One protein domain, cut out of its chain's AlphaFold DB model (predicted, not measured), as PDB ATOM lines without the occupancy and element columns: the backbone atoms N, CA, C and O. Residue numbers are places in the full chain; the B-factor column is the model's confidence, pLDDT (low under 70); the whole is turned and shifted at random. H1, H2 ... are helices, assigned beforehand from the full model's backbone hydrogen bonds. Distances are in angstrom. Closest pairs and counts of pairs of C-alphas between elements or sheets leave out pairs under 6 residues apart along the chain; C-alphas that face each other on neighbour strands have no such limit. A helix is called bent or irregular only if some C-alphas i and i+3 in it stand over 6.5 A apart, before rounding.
ATOM      1  N   LYS A   6      88.841   1.086  53.673       78.94
ATOM      2  CA  LYS A   6      87.494   1.663  53.815       78.94
ATOM      3  C   LYS A   6      86.904   1.319  55.180       78.94
ATOM      4  O   LYS A   6      86.511   2.216  55.909       78.94
ATOM      5  N   GLU A   7      86.868   0.038  55.535       84.94
ATOM      6  CA  GLU A   7      86.298  -0.414  56.811       84.94
ATOM      7  C   GLU A   7      87.059   0.167  58.005       84.94
ATOM      8  O   GLU A   7      86.445   0.610  58.970       84.94
ATOM      9  N   LEU A   8      88.389   0.238  57.910       86.75
ATOM     10  CA  LEU A   8      89.223   0.883  58.924       86.75
ATOM     11  C   LEU A   8      88.917   2.381  59.065       86.75
ATOM     12  O   LEU A   8      88.872   2.887  60.183       86.75
ATOM     13  N   PHE A   9      88.683   3.086  57.958       83.00
ATOM     14  CA  PHE A   9      88.287   4.490  57.997       83.00
ATOM     15  C   PHE A   9      86.881   4.669  58.578       83.00
ATOM     16  O   PHE A   9      86.695   5.534  59.421       83.00
ATOM     17  N   LEU A  10      85.909   3.832  58.203       83.44
ATOM     18  CA  LEU A  10      84.544   3.891  58.743       83.44
ATOM     19  C   LEU A  10      84.490   3.604  60.245       83.44
ATOM     20  O   LEU A  10      83.702   4.221  60.954       83.44
ATOM     21  N   GLU A  11      85.352   2.713  60.736       87.88
ATOM     22  CA  GLU A  11      85.515   2.489  62.175       87.88
ATOM     23  C   GLU A  11      85.963   3.746  62.922       87.88
ATOM     24  O   GLU A  11      85.529   3.955  64.052       87.88
ATOM     25  N   LEU A  12      86.830   4.563  62.317       85.69
ATOM     26  CA  LEU A  12      87.258   5.831  62.902       85.69
ATOM     27  C   LEU A  12      86.190   6.909  62.721       85.69
ATOM     28  O   LEU A  12      85.806   7.548  63.691       85.69
ATOM     29  N   ALA A  13      85.697   7.088  61.499       83.81
ATOM     30  CA  ALA A  13      84.789   8.162  61.118       83.81
ATOM     31  C   ALA A  13      83.407   8.042  61.772       83.81
ATOM     32  O   ALA A  13      82.741   9.054  61.964       83.81
ATOM     33  N   GLN A  14      82.988   6.823  62.135       84.31
ATOM     34  CA  GLN A  14      81.724   6.539  62.824       84.31
ATOM     35  C   GLN A  14      80.542   7.338  62.242       84.31
ATOM     36  O   GLN A  14      79.910   8.106  62.970       84.31
ATOM     37  N   PRO A  15      80.271   7.210  60.928       82.94
ATOM     38  CA  PRO A  15      79.182   7.935  60.294       82.94
ATOM     39  C   PRO A  15      77.839   7.569  60.922       82.94
ATOM     40  O   PRO A  15      77.584   6.411  61.265       82.94
ATOM     41  N   ASP A  16      76.975   8.566  61.053       81.50
ATOM     42  CA  ASP A  16      75.610   8.388  61.513       81.50
ATOM     43  C   ASP A  16      74.682   7.893  60.387       81.50
ATOM     44  O   ASP A  16      75.088   7.632  59.251       81.50
ATOM     45  N   LYS A  17      73.392   7.754  60.707       81.44
ATOM     46  CA  LYS A  17      72.369   7.266  59.766       81.44
ATOM     47  C   LYS A  17      72.135   8.198  58.570       81.44
ATOM     48  O   LYS A  17      71.485   7.780  57.617       81.44
ATOM     49  N   THR A  18      72.614   9.437  58.635       76.75
ATOM     50  CA  THR A  18      72.507  10.442  57.571       76.75
ATOM     51  C   THR A  18      73.759  10.501  56.695       76.75
ATOM     52  O   THR A  18      73.785  11.250  55.725       76.75
ATOM     53  N   GLY A  19      74.774   9.678  56.987       72.12
ATOM     54  CA  GLY A  19      76.035   9.650  56.245       72.12
ATOM     55  C   GLY A  19      77.022  10.735  56.680       72.12
ATOM     56  O   GLY A  19      78.087  10.865  56.075       72.12
ATOM     57  N   VAL A  20      76.703  11.483  57.741       74.69
ATOM     58  CA  VAL A  20      77.590  12.485  58.330       74.69
ATOM     59  C   VAL A  20      78.507  11.790  59.327       74.69
ATOM     60  O   VAL A  20      78.062  11.026  60.181       74.69
ATOM     61  N   SER A  21      79.808  12.030  59.204       77.50
ATOM     62  CA  SER A  21      80.828  11.441  60.075       77.50
ATOM     63  C   SER A  21      81.487  12.490  60.953       77.50
ATOM     64  O   SER A  21      81.488  13.677  60.624       77.50
ATOM     65  N   ARG A  22      82.086  12.054  62.066       80.94
ATOM     66  CA  ARG A  22      83.005  12.929  62.795       80.94
ATOM     67  C   ARG A  22      84.271  13.139  61.968       80.94
ATOM     68  O   ARG A  22      84.702  12.261  61.219       80.94
ATOM     69  N   TRP A  23      84.926  14.269  62.187       75.56
ATOM     70  CA  TRP A  23      86.254  14.502  61.641       75.56
ATOM     71  C   TRP A  23      87.246  13.471  62.193       75.56
ATOM     72  O   TRP A  23      87.259  13.181  63.393       75.56
ATOM     73  N   VAL A  24      88.070  12.921  61.299       77.94
ATOM     74  CA  VAL A  24      89.162  12.004  61.639       77.94
ATOM     75  C   VAL A  24      90.479  12.702  61.338       77.94
ATOM     76  O   VAL A  24      90.761  13.038  60.187       77.94
ATOM     77  N   ASN A  25      91.284  12.938  62.370       77.25
ATOM     78  CA  ASN A  25      92.585  13.576  62.219       77.25
ATOM     79  C   ASN A  25      93.633  12.559  61.734       77.25
ATOM     80  O   ASN A  25      93.615  11.392  62.123       77.25
ATOM     81  N   ALA A  26      94.604  13.006  60.937       77.62
ATOM     82  CA  ALA A  26      95.745  12.187  60.530       77.62
ATOM     83  C   ALA A  26      96.549  11.629  61.725       77.62
ATOM     84  O   ALA A  26      97.166  10.568  61.604       77.62
ATOM     85  N   THR A  27      96.515  12.298  62.884       81.69
ATOM     86  CA  THR A  27      97.113  11.804  64.138       81.69
ATOM     87  C   THR A  27      96.427  10.549  64.684       81.69
ATOM     88  O   THR A  27      97.033   9.821  65.461       81.69
ATOM     89  N   GLU A  28      95.181  10.271  64.290       84.38
ATOM     90  CA  GLU A  28      94.440   9.069  64.698       84.38
ATOM     91  C   GLU A  28      94.829   7.830  63.879       84.38
ATOM     92  O   GLU A  28      94.492   6.701  64.243       84.38
ATOM     93  N   PHE A  29      95.569   8.006  62.782       86.44
ATOM     94  CA  PHE A  29      96.043   6.910  61.940       86.44
ATOM     95  C   PHE A  29      97.271   6.218  62.548       86.44
ATOM     96  O   PHE A  29      98.363   6.222  61.981       86.44
ATOM     97  N   ILE A  30      97.082   5.603  63.714       86.56
ATOM     98  CA  ILE A  30      98.103   4.866  64.468       86.56
ATOM     99  C   ILE A  30      97.741   3.378  64.585       86.56
ATOM    100  O   ILE A  30      96.584   2.978  64.433       86.56
ATOM    101  N   GLY A  31      98.736   2.524  64.841       89.00
ATOM    102  CA  GLY A  31      98.533   1.082  65.029       89.00
ATOM    103  C   GLY A  31      97.850   0.422  63.826       89.00
ATOM    104  O   GLY A  31      98.333   0.521  62.699       89.00
ATOM    105  N   LYS A  32      96.687  -0.216  64.037       88.19
ATOM    106  CA  LYS A  32      95.923  -0.873  62.954       88.19
ATOM    107  C   LYS A  32      95.441   0.092  61.858       88.19
ATOM    108  O   LYS A  32      95.103  -0.357  60.767       88.19
ATOM    109  N   TYR A  33      95.429   1.398  62.130       85.25
ATOM    110  CA  TYR A  33      95.025   2.447  61.193       85.25
ATOM    111  C   TYR A  33      96.204   3.101  60.464       85.25
ATOM    112  O   TYR A  33      95.987   3.919  59.577       85.25
ATOM    113  N   GLN A  34      97.450   2.731  60.774       84.75
ATOM    114  CA  GLN A  34      98.646   3.337  60.177       84.75
ATOM    115  C   GLN A  34      98.680   3.212  58.642       84.75
ATOM    116  O   GLN A  34      99.159   4.101  57.943       84.75
ATOM    117  N   GLY A  35      98.068   2.160  58.085       80.00
ATOM    118  CA  GLY A  35      97.902   1.990  56.637       80.00
ATOM    119  C   GLY A  35      97.022   3.051  55.947       80.00
ATOM    120  O   GLY A  35      97.000   3.098  54.710       80.00
ATOM    121  N   LEU A  36      96.313   3.889  56.719       79.12
ATOM    122  CA  LEU A  36      95.535   5.039  56.242       79.12
ATOM    123  C   LEU A  36      96.396   6.296  56.022       79.12
ATOM    124  O   LEU A  36      96.008   7.139  55.214       79.12
ATOM    125  N   GLN A  37      97.586   6.399  56.642       76.69
ATOM    126  CA  GLN A  37      98.503   7.543  56.463       76.69
ATOM    127  C   GLN A  37      99.079   7.655  55.042       76.69
ATOM    128  O   GLN A  37      99.577   8.711  54.653       76.69
ATOM    129  N   LEU A  38      99.043   6.577  54.253       64.12
ATOM    130  CA  LEU A  38      99.758   6.502  52.980       64.12
ATOM    131  C   LEU A  38      99.044   7.289  51.866       64.12
ATOM    132  O   LEU A  38      98.175   6.757  51.174       64.12
ATOM    133  N   GLY A  39      99.482   8.539  51.674       53.75
ATOM    134  CA  GLY A  39      99.313   9.335  50.453       53.75
ATOM    135  C   GLY A  39      98.625  10.681  50.676       53.75
ATOM    136  O   GLY A  39      97.407  10.711  50.768       53.75
ATOM    137  N   ASN A  40      99.402  11.773  50.714       47.06
ATOM    138  CA  ASN A  40      99.042  13.203  50.579       47.06
ATOM    139  C   ASN A  40      97.679  13.713  51.103       47.06
ATOM    140  O   ASN A  40      97.250  14.763  50.640       47.06
ATOM    141  N   GLY A  41      96.961  13.021  51.996       48.38
ATOM    142  CA  GLY A  41      95.601  13.360  52.454       48.38
ATOM    143  C   GLY A  41      94.513  13.397  51.358       48.38
ATOM    144  O   GLY A  41      93.361  13.061  51.606       48.38
ATOM    145  N   GLY A  42      94.867  13.739  50.117       50.94
ATOM    146  CA  GLY A  42      93.973  14.022  49.003       50.94
ATOM    147  C   GLY A  42      93.532  12.798  48.213       50.94
ATOM    148  O   GLY A  42      92.599  12.905  47.428       50.94
ATOM    149  N   SER A  43      94.137  11.625  48.414       57.31
ATOM    150  CA  SER A  43      93.649  10.387  47.783       57.31
ATOM    151  C   SER A  43      92.274   9.975  48.323       57.31
ATOM    152  O   SER A  43      91.477   9.387  47.595       57.31
ATOM    153  N   TRP A  44      91.984  10.321  49.581       59.41
ATOM    154  CA  TRP A  44      90.733  10.000  50.268       59.41
ATOM    155  C   TRP A  44      89.627  11.014  49.971       59.41
ATOM    156  O   TRP A  44      88.500  10.616  49.688       59.41
ATOM    157  N   CYS A  45      89.965  12.308  49.965       54.44
ATOM    158  CA  CYS A  45      89.007  13.410  49.826       54.44
ATOM    159  C   CYS A  45      88.894  13.969  48.399       54.44
ATOM    160  O   CYS A  45      88.207  14.964  48.176       54.44
ATOM    161  N   ARG A  46      89.574  13.376  47.405       57.75
ATOM    162  CA  ARG A  46      89.334  13.741  46.001       57.75
ATOM    163  C   ARG A  46      87.866  13.485  45.683       57.75
ATOM    164  O   ARG A  46      87.372  12.404  45.954       57.75
ATOM    165  N   ASN A  47      87.206  14.442  45.039       56.75
ATOM    166  CA  ASN A  47      85.783  14.364  44.679       56.75
ATOM    167  C   ASN A  47      85.432  13.122  43.822       56.75
ATOM    168  O   ASN A  47      84.284  12.707  43.729       56.75
ATOM    169  N   SER A  48      86.438  12.520  43.177       57.00
ATOM    170  CA  SER A  48      86.319  11.274  42.416       57.00
ATOM    171  C   SER A  48      86.434  10.002  43.267       57.00
ATOM    172  O   SER A  48      86.261   8.906  42.733       57.00
ATOM    173  N   SER A  49      86.791  10.113  44.548       64.69
ATOM    174  CA  SER A  49      86.947   8.978  45.447       64.69
ATOM    175  C   SER A  49      85.581   8.397  45.796       64.69
ATOM    176  O   SER A  49      84.561   9.082  45.824       64.69
ATOM    177  N   PHE A  50      85.558   7.097  46.058       65.75
ATOM    178  CA  PHE A  50      84.337   6.412  46.454       65.75
ATOM    179  C   PHE A  50      83.795   6.930  47.802       65.75
ATOM    180  O   PHE A  50      82.587   7.039  47.970       65.75
ATOM    181  N   LEU A  51      84.678   7.340  48.723       65.56
ATOM    182  CA  LEU A  51      84.275   7.950  49.994       65.56
ATOM    183  C   LEU A  51      83.607   9.312  49.794       65.56
ATOM    184  O   LEU A  51      82.605   9.570  50.438       65.56
ATOM    185  N   ALA A  52      84.091  10.148  48.870       64.62
ATOM    186  CA  ALA A  52      83.458  11.435  48.560       64.62
ATOM    187  C   ALA A  52      82.078  11.300  47.898       64.62
ATOM    188  O   ALA A  52      81.319  12.263  47.864       64.62
ATOM    189  N   LYS A  53      81.749  10.114  47.366       65.25
ATOM    190  CA  LYS A  53      80.422   9.805  46.820       65.25
ATOM    191  C   LYS A  53      79.453   9.261  47.870       65.25
ATOM    192  O   LYS A  53      78.256   9.460  47.720       65.25
ATOM    193  N   GLU A  54      79.953   8.541  48.875       65.62
ATOM    194  CA  GLU A  54      79.127   7.954  49.943       65.62
ATOM    195  C   GLU A  54      78.999   8.849  51.183       65.62
ATOM    196  O   GLU A  54      78.026   8.712  51.917       65.62
ATOM    197  N   PHE A  55      79.958   9.746  51.426       64.50
ATOM    198  CA  PHE A  55      80.037  10.549  52.644       64.50
ATOM    199  C   PHE A  55      80.155  12.031  52.311       64.50
ATOM    200  O   PHE A  55      80.977  12.441  51.484       64.50
TER     201      PHE A  55
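What this domain is: This is residues 6 to 55 of the 67 residues of the protein "Ulcer-associated gene restriction endonuclease" of Helicobacter pylori BM012S (UniProt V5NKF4). The helices form a C of short pieces in two rows, H1 and H2 in one and H3 and H4 in the other, with residues 37 to 41 making the turn between the rows at the H2 end. A long loop, residues 14 to 30, runs out beyond H1, turns near Lys 17 and Thr 18, and comes back past H1 to reach H2. The printed part has 50 residues with four named helices, in the order H1, H2, H3, H4, and no named strand; the class is all helix, though under half of the residues, 23 of 50, are in named elements. The whole is compact, with a radius of gyration of the C-alphas of 10.7 A and spans of 28 by 21 by 16 A.

Where its parts are: H1 covers residues 6 to 13, with C-alpha 6 at (87.494, 1.663, 53.815), and measures 10.1 A from first to last C-alpha. Residues 14 to 30 hold no named element. H2, residues 31 to 36, begins with C-alpha 31 at (98.533, 1.082, 65.029) and is also 10.1 A long. It is irregular: C-alphas 32 and 35 are 7.2 A apart, and its line is a rough one. H3, residues 42 to 45, is 5.1 A long. H4, residues 50 to 54, is 6.5 A long and ends with C-alpha 54 at (79.127, 7.954, 49.943).

How they stand to each other: H1 and H2 only just touch, with 3 pairs of C-alphas within 8 A; the closest C-alphas are those of Leu 8 and Tyr 33, 6.4 A apart. They run opposite ways at a steep tilt of 69 degrees, only just short of about perpendicular. H2 and H3 are apart, and so are H2 and H4. H3 and H4 touch only at the corner by their link, where the closest C-alphas, those of Cys 45 and Ala 52, are 6.0 A apart. H1 is apart from H3, and it is only just apart from H4, with closest C-alphas 8.0 A apart. In H1 and H4 every O i to N i+4 pair is within hydrogen-bond range; in H2 0 of 2 are, beside 2 of 3 O i to N i+3 pairs, and H3 is too short for an O i to N i+4 pair.

The domain as a whole: The two C-alphas farthest apart are those of Lys 17 and Asn 40, at 28.8 A. The C-alphas of Lys 6 and Phe 55, the first and last printed, are 11.7 A apart. The printed part has no cut. The link from H1 to H2 is long, with 17 residues, while those from H2 to H3 and from H3 to H4 are tight. The mean pLDDT of the printed part is 73.6, and residues 38 to 55 are under 70.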